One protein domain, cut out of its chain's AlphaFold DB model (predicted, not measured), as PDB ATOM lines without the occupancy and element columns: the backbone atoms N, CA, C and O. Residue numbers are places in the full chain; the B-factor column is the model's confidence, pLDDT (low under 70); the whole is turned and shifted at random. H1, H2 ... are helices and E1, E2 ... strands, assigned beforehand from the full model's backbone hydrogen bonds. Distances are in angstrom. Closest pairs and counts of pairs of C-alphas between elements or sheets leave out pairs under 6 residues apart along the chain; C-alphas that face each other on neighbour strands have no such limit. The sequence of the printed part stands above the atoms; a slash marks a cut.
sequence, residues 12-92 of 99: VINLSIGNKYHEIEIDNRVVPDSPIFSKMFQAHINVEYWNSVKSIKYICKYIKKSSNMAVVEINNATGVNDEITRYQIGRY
ATOM      1  N   VAL A  12     173.764 255.208 170.939       63.78
ATOM      2  CA  VAL A  12     172.414 255.731 170.975       63.78
ATOM      3  C   VAL A  12     172.080 256.150 172.402       63.78
ATOM      4  O   VAL A  12     172.147 255.335 173.322       63.78
ATOM      5  N   ILE A  13     171.725 257.420 172.593       71.81
ATOM      6  CA  ILE A  13     171.183 257.918 173.859       71.81
ATOM      7  C   ILE A  13     169.697 258.244 173.702       71.81
ATOM      8  O   ILE A  13     169.284 258.864 172.724       71.81
ATOM      9  N   ASN A  14     168.892 257.849 174.687       71.19
ATOM     10  CA  ASN A  14     167.481 258.219 174.760       71.19
ATOM     11  C   ASN A  14     167.347 259.522 175.550       71.19
ATOM     12  O   ASN A  14     167.454 259.520 176.777       71.19
ATOM     13  N   LEU A  15     167.124 260.638 174.856       76.00
ATOM     14  CA  LEU A  15     166.882 261.934 175.485       76.00
ATOM     15  C   LEU A  15     165.379 262.146 175.688       76.00
ATOM     16  O   LEU A  15     164.618 262.147 174.721       76.00
ATOM     17  N   SER A  16     164.936 262.366 176.926       71.75
ATOM     18  CA  SER A  16     163.553 262.766 177.195       71.75
ATOM     19  C   SER A  16     163.405 264.286 177.058       71.75
ATOM     20  O   SER A  16     163.855 265.030 177.932       71.75
ATOM     21  N   ILE A  17     162.760 264.760 175.992       77.81
ATOM     22  CA  ILE A  17     162.401 266.176 175.811       77.81
ATOM     23  C   ILE A  17     160.875 266.266 175.771       77.81
ATOM     24  O   ILE A  17     160.237 265.720 174.877       77.81
ATOM     25  N   GLY A  18     160.274 266.933 176.760       71.69
ATOM     26  CA  GLY A  18     158.828 267.196 176.788       71.69
ATOM     27  C   GLY A  18     157.953 265.935 176.730       71.69
ATOM     28  O   GLY A  18     157.115 265.815 175.840       71.69
ATOM     29  N   ASN A  19     158.156 264.990 177.656       74.00
ATOM     30  CA  ASN A  19     157.468 263.686 177.716       74.00
ATOM     31  C   ASN A  19     157.613 262.802 176.457       74.00
ATOM     32  O   ASN A  19     156.898 261.809 176.322       74.00
ATOM     33  N   LYS A  20     158.540 263.123 175.548       74.38
ATOM     34  CA  LYS A  20     158.878 262.302 174.381       74.38
ATOM     35  C   LYS A  20     160.326 261.838 174.457       74.38
ATOM     36  O   LYS A  20     161.205 262.608 174.838       74.38
ATOM     37  N   TYR A  21     160.558 260.581 174.085       74.56
ATOM     38  CA  TYR A  21     161.897 260.019 173.940       74.56
ATOM     39  C   TYR A  21     162.399 260.265 172.521       74.56
ATOM     40  O   TYR A  21     161.726 259.921 171.550       74.56
ATOM     41  N   HIS A  22     163.575 260.869 172.420       75.31
ATOM     42  CA  HIS A  22     164.308 261.037 171.178       75.31
ATOM     43  C   HIS A  22     165.543 260.151 171.217       75.31
ATOM     44  O   HIS A  22     166.402 260.307 172.086       75.31
ATOM     45  N   GLU A  23     165.604 259.222 170.274       72.19
ATOM     46  CA  GLU A  23     166.759 258.373 170.045       72.19
ATOM     47  C   GLU A  23     167.798 259.198 169.274       72.19
ATOM     48  O   GLU A  23     167.583 259.567 168.118       72.19
ATOM     49  N   ILE A  24     168.878 259.591 169.949       71.38
ATOM     50  CA  ILE A  24     169.950 260.387 169.349       71.38
ATOM     51  C   ILE A  24     171.166 259.491 169.198       71.38
ATOM     52  O   ILE A  24     171.768 259.050 170.177       71.38
ATOM     53  N   GLU A  25     171.533 259.249 167.950       63.88
ATOM     54  CA  GLU A  25     172.748 258.545 167.590       63.88
ATOM     55  C   GLU A  25     173.942 259.520 167.661       63.88
ATOM     56  O   GLU A  25     174.048 260.478 166.888       63.88
ATOM     57  N   ILE A  26     174.826 259.313 168.642       64.56
ATOM     58  CA  ILE A  26     176.028 260.123 168.859       64.56
ATOM     59  C   ILE A  26     177.250 259.326 168.413       64.56
ATOM     60  O   ILE A  26     177.624 258.322 169.024       64.56
ATOM     61  N   ASP A  27     177.881 259.806 167.346       62.56
ATOM     62  CA  ASP A  27     179.218 259.381 166.930       62.56
ATOM     63  C   ASP A  27     180.292 260.156 167.721       62.56
ATOM     64  O   ASP A  27     179.991 261.194 168.319       62.56
ATOM     65  N   ASN A  28     181.541 259.681 167.725       62.59
ATOM     66  CA  ASN A  28     182.696 260.343 168.349       62.59
ATOM     67  C   ASN A  28     182.983 261.693 167.654       62.59
ATOM     68  O   ASN A  28     183.908 261.827 166.850       62.59
ATOM     69  N   ARG A  29     182.168 262.708 167.941       65.50
ATOM     70  CA  ARG A  29     182.303 264.052 167.387       65.50
ATOM     71  C   ARG A  29     183.302 264.840 168.221       65.50
ATOM     72  O   ARG A  29     183.080 265.111 169.400       65.50
ATOM     73  N   VAL A  30     184.394 265.222 167.571       63.34
ATOM     74  CA  VAL A  30     185.314 266.246 168.063       63.34
ATOM     75  C   VAL A  30     184.698 267.597 167.739       63.34
ATOM     76  O   VAL A  30     184.471 267.897 166.567       63.34
ATOM     77  N   VAL A  31     184.410 268.401 168.759       66.38
ATOM     78  CA  VAL A  31     184.034 269.805 168.580       66.38
ATOM     79  C   VAL A  31     185.323 270.626 168.636       66.38
ATOM     80  O   VAL A  31     185.948 270.697 169.703       66.38
ATOM     81  N   PRO A  32     185.759 271.219 167.509       63.09
ATOM     82  CA  PRO A  32     186.872 272.151 167.521       63.09
ATOM     83  C   PRO A  32     186.453 273.409 168.282       63.09
ATOM     84  O   PRO A  32     185.373 273.938 168.031       63.09
ATOM     85  N   ASP A  33     187.325 273.865 169.178       66.06
ATOM     86  CA  ASP A  33     187.258 275.162 169.858       66.06
ATOM     87  C   ASP A  33     185.922 275.472 170.556       66.06
ATOM     88  O   ASP A  33     185.020 276.110 170.010       66.06
ATOM     89  N   SER A  34     185.782 275.039 171.810       77.50
ATOM     90  CA  SER A  34     184.631 275.440 172.622       77.50
ATOM     91  C   SER A  34     184.827 276.860 173.171       77.50
ATOM     92  O   SER A  34     185.688 277.053 174.034       77.50
ATOM     93  N   PRO A  35     183.985 277.851 172.808       81.06
ATOM     94  CA  PRO A  35     184.172 279.237 173.247       81.06
ATOM     95  C   PRO A  35     184.142 279.417 174.768       81.06
ATOM     96  O   PRO A  35     184.696 280.382 175.288       81.06
ATOM     97  N   ILE A  36     183.477 278.510 175.489       83.94
ATOM     98  CA  ILE A  36     183.373 278.542 176.951       83.94
ATOM     99  C   ILE A  36     184.717 278.156 177.571       83.94
ATOM    100  O   ILE A  36     185.278 278.914 178.361       83.94
ATOM    101  N   PHE A  37     185.256 277.000 177.182       81.06
ATOM    102  CA  PHE A  37     186.519 276.510 177.725       81.06
ATOM    103  C   PHE A  37     187.700 277.349 177.247       81.06
ATOM    104  O   PHE A  37     188.570 277.678 178.054       81.06
ATOM    105  N   SER A  38     187.687 277.787 175.988       85.06
ATOM    106  CA  SER A  38     188.751 278.627 175.448       85.06
ATOM    107  C   SER A  38     188.830 279.984 176.146       85.06
ATOM    108  O   SER A  38     189.926 280.455 176.442       85.06
ATOM    109  N   LYS A  39     187.690 280.585 176.517       86.94
ATOM    110  CA  LYS A  39     187.673 281.801 177.351       86.94
ATOM    111  C   LYS A  39     188.134 281.541 178.784       86.94
ATOM    112  O   LYS A  39     188.842 282.372 179.338       86.94
ATOM    113  N   MET A  40     187.740 280.415 179.382       90.62
ATOM    114  CA  MET A  40     188.064 280.113 180.780       90.62
ATOM    115  C   MET A  40     189.559 279.841 180.997       90.62
ATOM    116  O   MET A  40     190.115 280.271 182.002       90.62
ATOM    117  N   PHE A  41     190.211 279.161 180.052       85.50
ATOM    118  CA  PHE A  41     191.617 278.758 180.165       85.50
ATOM    119  C   PHE A  41     192.574 279.546 179.263       85.50
ATOM    120  O   PHE A  41     193.772 279.280 179.286       85.50
ATOM    121  N   GLN A  42     192.064 280.497 178.472       86.50
ATOM    122  CA  GLN A  42     192.846 281.284 177.507       86.50
ATOM    123  C   GLN A  42     193.685 280.403 176.560       86.50
ATOM    124  O   GLN A  42     194.808 280.742 176.195       86.50
ATOM    125  N   ALA A  43     193.140 279.250 176.173       80.88
ATOM    126  CA  ALA A  43     193.814 278.256 175.347       80.88
ATOM    127  C   ALA A  43     192.821 277.613 174.378       80.88
ATOM    128  O   ALA A  43     191.656 277.439 174.715       80.88
ATOM    129  N   HIS A  44     193.279 277.223 173.191       81.25
ATOM    130  CA  HIS A  44     192.439 276.520 172.222       81.25
ATOM    131  C   HIS A  44     192.201 275.073 172.682       81.25
ATOM    132  O   HIS A  44     193.100 274.230 172.596       81.25
ATOM    133  N   ILE A  45     190.998 274.791 173.188       81.62
ATOM    134  CA  ILE A  45     190.637 273.489 173.765       81.62
ATOM    135  C   ILE A  45     189.674 272.747 172.839       81.62
ATOM    136  O   ILE A  45     188.557 273.198 172.582       81.62
ATOM    137  N   ASN A  46     190.091 271.556 172.403       80.25
ATOM    138  CA  ASN A  46     189.209 270.606 171.731       80.25
ATOM    139  C   ASN A  46     188.374 269.848 172.767       80.25
ATOM    140  O   ASN A  46     188.915 269.338 173.751       80.25
ATOM    141  N   VAL A  47     187.066 269.740 172.524       75.50
ATOM    142  CA  VAL A  47     186.152 268.942 173.352       75.50
ATOM    143  C   VAL A  47     185.706 267.730 172.551       75.50
ATOM    144  O   VAL A  47     185.194 267.858 171.441       75.50
ATOM    145  N   GLU A  48     185.898 266.547 173.120       75.38
ATOM    146  CA  GLU A  48     185.614 265.277 172.459       75.38
ATOM    147  C   GLU A  48     184.689 264.434 173.341       75.38
ATOM    148  O   GLU A  48     184.923 264.297 174.545       75.38
ATOM    149  N   TYR A  49     183.623 263.892 172.745       72.38
ATOM    150  CA  TYR A  49     182.764 262.905 173.400       72.38
ATOM    151  C   TYR A  49     183.319 261.500 173.154       72.38
ATOM    152  O   TYR A  49     183.599 261.123 172.016       72.38
ATOM    153  N   TRP A  50     183.475 260.722 174.226       69.25
ATOM    154  CA  TRP A  50     184.167 259.438 174.198       69.25
ATOM    155  C   TRP A  50     183.333 258.355 174.880       69.25
ATOM    156  O   TRP A  50     183.200 258.372 176.100       69.25
ATOM    157  N   ASN A  51     182.838 257.373 174.120       72.00
ATOM    158  CA  ASN A  51     182.099 256.234 174.692       72.00
ATOM    159  C   ASN A  51     182.686 254.854 174.340       72.00
ATOM    160  O   ASN A  51     181.998 253.838 174.371       72.00
ATOM    161  N   SER A  52     183.973 254.782 173.989       77.19
ATOM    162  CA  SER A  52     184.622 253.504 173.668       77.19
ATOM    163  C   SER A  52     185.889 253.262 174.486       77.19
ATOM    164  O   SER A  52     186.618 254.185 174.846       77.19
ATOM    165  N   VAL A  53     186.230 251.992 174.710       78.25
ATOM    166  CA  VAL A  53     187.500 251.609 175.355       78.25
ATOM    167  C   VAL A  53     188.709 252.125 174.560       78.25
ATOM    168  O   VAL A  53     189.724 252.511 175.138       78.25
ATOM    169  N   LYS A  54     188.605 252.196 173.226       75.56
ATOM    170  CA  LYS A  54     189.658 252.728 172.344       75.56
ATOM    171  C   LYS A  54     189.862 254.232 172.548       75.56
ATOM    172  O   LYS A  54     191.002 254.691 172.584       75.56
ATOM    173  N   SER A  55     188.768 254.963 172.738       75.75
ATOM    174  CA  SER A  55     188.740 256.386 173.081       75.75
ATOM    175  C   SER A  55     189.394 256.662 174.438       75.75
ATOM    176  O   SER A  55     190.277 257.508 174.551       75.75
ATOM    177  N   ILE A  56     189.056 255.861 175.453       80.19
ATOM    178  CA  ILE A  56     189.677 255.950 176.784       80.19
ATOM    179  C   ILE A  56     191.181 255.658 176.692       80.19
ATOM    180  O   ILE A  56     192.008 256.418 177.198       80.19
ATOM    181  N   LYS A  57     191.564 254.600 175.965       84.25
ATOM    182  CA  LYS A  57     192.971 254.255 175.715       84.25
ATOM    183  C   LYS A  57     193.726 255.387 175.015       84.25
ATOM    184  O   LYS A  57     194.897 255.615 175.324       84.25
ATOM    185  N   TYR A  58     193.080 256.085 174.086       80.25
ATOM    186  CA  TYR A  58     193.663 257.232 173.402       80.25
ATOM    187  C   TYR A  58     193.971 258.367 174.382       80.25
ATOM    188  O   TYR A  58     195.119 258.803 174.435       80.25
ATOM    189  N   ILE A  59     193.020 258.769 175.231       79.44
ATOM    190  CA  ILE A  59     193.263 259.790 176.264       79.44
ATOM    191  C   ILE A  59     194.419 259.378 177.179       79.44
ATOM    192  O   ILE A  59     195.340 260.165 177.403       79.44
ATOM    193  N   CYS A  60     194.437 258.130 177.657       81.31
ATOM    194  CA  CYS A  60     195.525 257.644 178.505       81.31
ATOM    195  C   CYS A  60     196.894 257.741 177.815       81.31
ATOM    196  O   CYS A  60     197.884 258.056 178.473       81.31
ATOM    197  N   LYS A  61     196.963 257.502 176.500       83.00
ATOM    198  CA  LYS A  61     198.188 257.692 175.711       83.00
ATOM    199  C   LYS A  61     198.605 259.165 175.650       83.00
ATOM    200  O   LYS A  61     199.799 259.439 175.700       83.00
ATOM    201  N   TYR A  62     197.652 260.091 175.549       76.19
ATOM    202  CA  TYR A  62     197.926 261.532 175.537       76.19
ATOM    203  C   TYR A  62     198.403 262.046 176.893       76.19
ATOM    204  O   TYR A  62     199.407 262.746 176.946       76.19
ATOM    205  N   ILE A  63     197.748 261.642 177.982       76.69
ATOM    206  CA  ILE A  63     198.135 262.027 179.348       76.69
ATOM    207  C   ILE A  63     199.528 261.492 179.693       76.69
ATOM    208  O   ILE A  63     200.324 262.184 180.319       76.69
ATOM    209  N   LYS A  64     199.833 260.257 179.279       76.25
ATOM    210  CA  LYS A  64     201.133 259.617 179.529       76.25
ATOM    211  C   LYS A  64     202.197 259.968 178.494       76.25
ATOM    212  O   LYS A  64     203.267 259.361 178.504       76.25
ATOM    213  N   LYS A  65     201.925 260.897 177.576       77.12
ATOM    214  CA  LYS A  65     202.950 261.354 176.644       77.12
ATOM    215  C   LYS A  65     204.038 262.057 177.458       77.12
ATOM    216  O   LYS A  65     203.765 263.022 178.169       77.12
ATOM    217  N   SER A  66     205.254 261.522 177.381       69.12
ATOM    218  CA  SER A  66     206.423 262.080 178.059       69.12
ATOM    219  C   SER A  66     206.657 263.523 177.622       69.12
ATOM    220  O   SER A  66     206.330 263.883 176.487       69.12
ATOM    221  N   SER A  67     207.256 264.332 178.491       70.12
ATOM    222  CA  SER A  67     207.648 265.703 178.161       70.12
ATOM    223  C   SER A  67     208.421 265.791 176.843       70.12
ATOM    224  O   SER A  67     209.448 265.130 176.674       70.12
ATOM    225  N   ASN A  68     207.961 266.644 175.931       74.62
ATOM    226  CA  ASN A  68     208.694 266.986 174.717       74.62
ATOM    227  C   ASN A  68     209.550 268.236 174.979       74.62
ATOM    228  O   ASN A  68     209.075 269.207 175.570       74.62
ATOM    229  N   MET A  69     210.802 268.222 174.515       79.88
ATOM    230  CA  MET A  69     211.644 269.420 174.444       79.88
ATOM    231  C   MET A  69     211.444 270.112 173.097       79.88
ATOM    232  O   MET A  69     211.356 269.450 172.061       79.88
ATOM    233  N   ALA A  70     211.382 271.437 173.122       81.75
ATOM    234  CA  ALA A  70     211.360 272.291 171.948       81.75
ATOM    235  C   ALA A  70     212.477 273.332 172.070       81.75
ATOM    236  O   ALA A  70     212.694 273.896 173.142       81.75
ATOM    237  N   VAL A  71     213.180 273.582 170.968       83.00
ATOM    238  CA  VAL A  71     214.163 274.663 170.857       83.00
ATOM    239  C   VAL A  71     213.562 275.712 169.935       83.00
ATOM    240  O   VAL A  71     213.145 275.385 168.825       83.00
ATOM    241  N   VAL A  72     213.470 276.947 170.413       83.00
ATOM    242  CA  VAL A  72     212.924 278.085 169.673       83.00
ATOM    243  C   VAL A  72     214.053 279.073 169.420       83.00
ATOM    244  O   VAL A  72     214.758 279.464 170.348       83.00
ATOM    245  N   GLU A  73     214.226 279.469 168.164       84.44
ATOM    246  CA  GLU A  73     215.148 280.537 167.788       84.44
ATOM    247  C   GLU A  73     214.479 281.900 168.003       84.44
ATOM    248  O   GLU A  73     213.370 282.144 167.519       84.44
ATOM    249  N   ILE A  74     215.151 282.786 168.733       81.50
ATOM    250  CA  ILE A  74     214.711 284.154 168.996       81.50
ATOM    251  C   ILE A  74     215.553 285.093 168.133       81.50
ATOM    252  O   ILE A  74     216.752 285.266 168.349       81.50
ATOM    253  N   ASN A  75     214.913 285.724 167.150       74.50
ATOM    254  CA  ASN A  75     215.558 286.722 166.303       74.50
ATOM    255  C   ASN A  75     215.549 288.086 167.005       74.50
ATOM    256  O   ASN A  75     214.544 288.798 166.983       74.50
ATOM    257  N   ASN A  76     216.674 288.465 167.611       66.44
ATOM    258  CA  ASN A  76     216.853 289.809 168.156       66.44
ATOM    259  C   ASN A  76     217.164 290.800 167.021       66.44
ATOM    260  O   ASN A  76     218.166 290.678 166.320       66.44
ATOM    261  N   ALA A  77     216.312 291.815 166.855       63.25
ATOM    262  CA  ALA A  77     216.429 292.833 165.803       63.25
ATOM    263  C   ALA A  77     217.640 293.781 165.961       63.25
ATOM    264  O   ALA A  77     217.872 294.638 165.113       63.25
ATOM    265  N   THR A  78     218.408 293.654 167.045       64.50
ATOM    266  CA  THR A  78     219.476 294.584 167.445       64.50
ATOM    267  C   THR A  78     220.856 294.275 166.855       64.50
ATOM    268  O   THR A  78     221.805 294.995 167.146       64.50
ATOM    269  N   GLY A  79     221.001 293.252 166.004       63.75
ATOM    270  CA  GLY A  79     222.241 292.998 165.248       63.75
ATOM    271  C   GLY A  79     223.443 292.521 166.080       63.75
ATOM    272  O   GLY A  79     224.527 292.330 165.533       63.75
ATOM    273  N   VAL A  80     223.264 292.299 167.384       69.06
ATOM    274  CA  VAL A  80     224.265 291.679 168.259       69.06
ATOM    275  C   VAL A  80     224.080 290.163 168.185       69.06
ATOM    276  O   VAL A  80     223.094 289.624 168.683       69.06
ATOM    277  N   ASN A  81     225.010 289.482 167.515       68.31
ATOM    278  CA  ASN A  81     224.994 288.029 167.343       68.31
ATOM    279  C   ASN A  81     225.543 287.335 168.598       68.31
ATOM    280  O   ASN A  81     226.720 286.989 168.646       68.31
ATOM    281  N   ASP A  82     224.698 287.138 169.607       71.56
ATOM    282  CA  ASP A  82     225.010 286.289 170.761       71.56
ATOM    283  C   ASP A  82     224.264 284.949 170.635       71.56
ATOM    284  O   ASP A  82     223.040 284.887 170.773       71.56
ATOM    285  N   GLU A  83     225.013 283.877 170.348       67.44
ATOM    286  CA  GLU A  83     224.513 282.505 170.159       67.44
ATOM    287  C   GLU A  83     223.709 281.997 171.366       67.44
ATOM    288  O   GLU A  83     222.704 281.309 171.185       67.44
ATOM    289  N   ILE A  84     224.101 282.376 172.587       72.38
ATOM    290  CA  ILE A  84     223.459 281.900 173.820       72.38
ATOM    291  C   ILE A  84     222.069 282.522 173.966       72.38
ATOM    292  O   ILE A  84     221.118 281.842 174.344       72.38
ATOM    293  N   THR A  85     221.917 283.801 173.618       69.50
ATOM    294  CA  THR A  85     220.603 284.473 173.642       69.50
ATOM    295  C   THR A  85     219.717 284.142 172.441       69.50
ATOM    296  O   THR A  85     218.523 284.439 172.461       69.50
ATOM    297  N   ARG A  86     220.277 283.518 171.400       75.94
ATOM    298  CA  ARG A  86     219.573 283.204 170.151       75.94
ATOM    299  C   ARG A  86     218.656 281.989 170.263       75.94
ATOM    300  O   ARG A  86     217.691 281.901 169.508       75.94
ATOM    301  N   TYR A  87     218.922 281.064 171.182       79.69
ATOM    302  CA  TYR A  87     218.147 279.829 171.312       79.69
ATOM    303  C   TYR A  87     217.553 279.684 172.709       79.69
ATOM    304  O   TYR A  87     218.268 279.552 173.698       79.69
ATOM    305  N   GLN A  88     216.225 279.630 172.783       80.69
ATOM    306  CA  GLN A  88     215.509 279.305 174.008       80.69
ATOM    307  C   GLN A  88     215.079 277.843 173.981       80.69
ATOM    308  O   GLN A  88     214.365 277.394 173.083       80.69
ATOM    309  N   ILE A  89     215.477 277.102 175.011       82.94
ATOM    310  CA  ILE A  89     215.003 275.737 175.228       82.94
ATOM    311  C   ILE A  89     213.773 275.807 176.128       82.94
ATOM    312  O   ILE A  89     213.812 276.384 177.216       82.94
ATOM    313  N   GLY A  90     212.675 275.221 175.665       80.31
ATOM    314  CA  GLY A  90     211.462 274.999 176.438       80.31
ATOM    315  C   GLY A  90     211.209 273.504 176.595       80.31
ATOM    316  O   GLY A  90     211.406 272.722 175.664       80.31
ATOM    317  N   ARG A  91     210.747 273.087 177.772       81.75
ATOM    318  CA  ARG A  91     210.265 271.722 178.002       81.75
ATOM    319  C   ARG A  91     208.787 271.788 178.353       81.75
ATOM    320  O   ARG A  91     208.412 272.466 179.302       81.75
ATOM    321  N   TYR A  92     207.960 271.068 177.601       77.31
ATOM    322  CA  TYR A  92     206.573 270.850 177.999       77.31
ATOM    323  C   TYR A  92     206.550 269.905 179.202       77.31
ATOM    324  O   TYR A  92     207.027 268.776 179.092       77.31
TER     325      TYR A  92
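What this domain is: This is residues 12 to 92 of the 99 residues of an uncharacterized protein of Araneus ventricosus (UniProt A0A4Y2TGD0). This is a long, open chain with a small two-stranded ribbon at each end: the hairpin E1 and E2 at one, and E3 with E4, joined by a loop and the short helix H3, at the other. Between them the chain runs out to H1 and folds back to H2, two helices that stay apart. The printed part has 81 residues, with three named helices and four named strands in the order E1 E2 H1 H2 E3 H3 E4; both sheets are antiparallel and the class is mixed. It is extended, with a radius of gyration of the C-alphas of 22.1 A, and a rod of 73 by 27 by 16 A.

How they stand to each other: E1, residues 12 to 17, and E2, residues 20 to 26, form an antiparallel hairpin at 146 degrees; N 15 and O 22 are 2.9 A apart, within hydrogen-bond range. Beyond it, residues 30 to 31 pair with residues 47 to 48, antiparallel. H1, residues 35 to 41, and H2, residues 53 to 63, are apart. E3, residues 69 to 73, and E4, residues 87 to 91, are antiparallel neighbours at 156 degrees, with N 70 and O 90 2.8 A apart. H3, residues 83 to 86, comes closest to E3 at the C-alphas of Arg 86 and Glu 73, 5.7 A apart. Both strands of the first sheet are apart from E3 and E4. In H1 and H2 every O i to N i+4 pair is within hydrogen-bond range; H3 is too short for one.

Where its parts are: E1 begins at C-alpha 12, (172.414, 255.731, 170.975). E2 is 18.1 A long, H2 15.4 A and E1 15.3 A. E4 ends at C-alpha 91, (210.265, 271.722, 178.002).

The domain as a whole: The two C-alphas farthest apart, those of Asn 19 and Val 80, are 73.0 A apart. The printed part has no cut, and the link from H1 to H2, 11 residues, is long. Residues 60 to 65, of which 60 to 63 belong to H2, and residues 77 to 82 stand free. The mean pLDDT of the printed part is 75.2; 20 residues are under 70, among them residues 25 to 33 and 76 to 81.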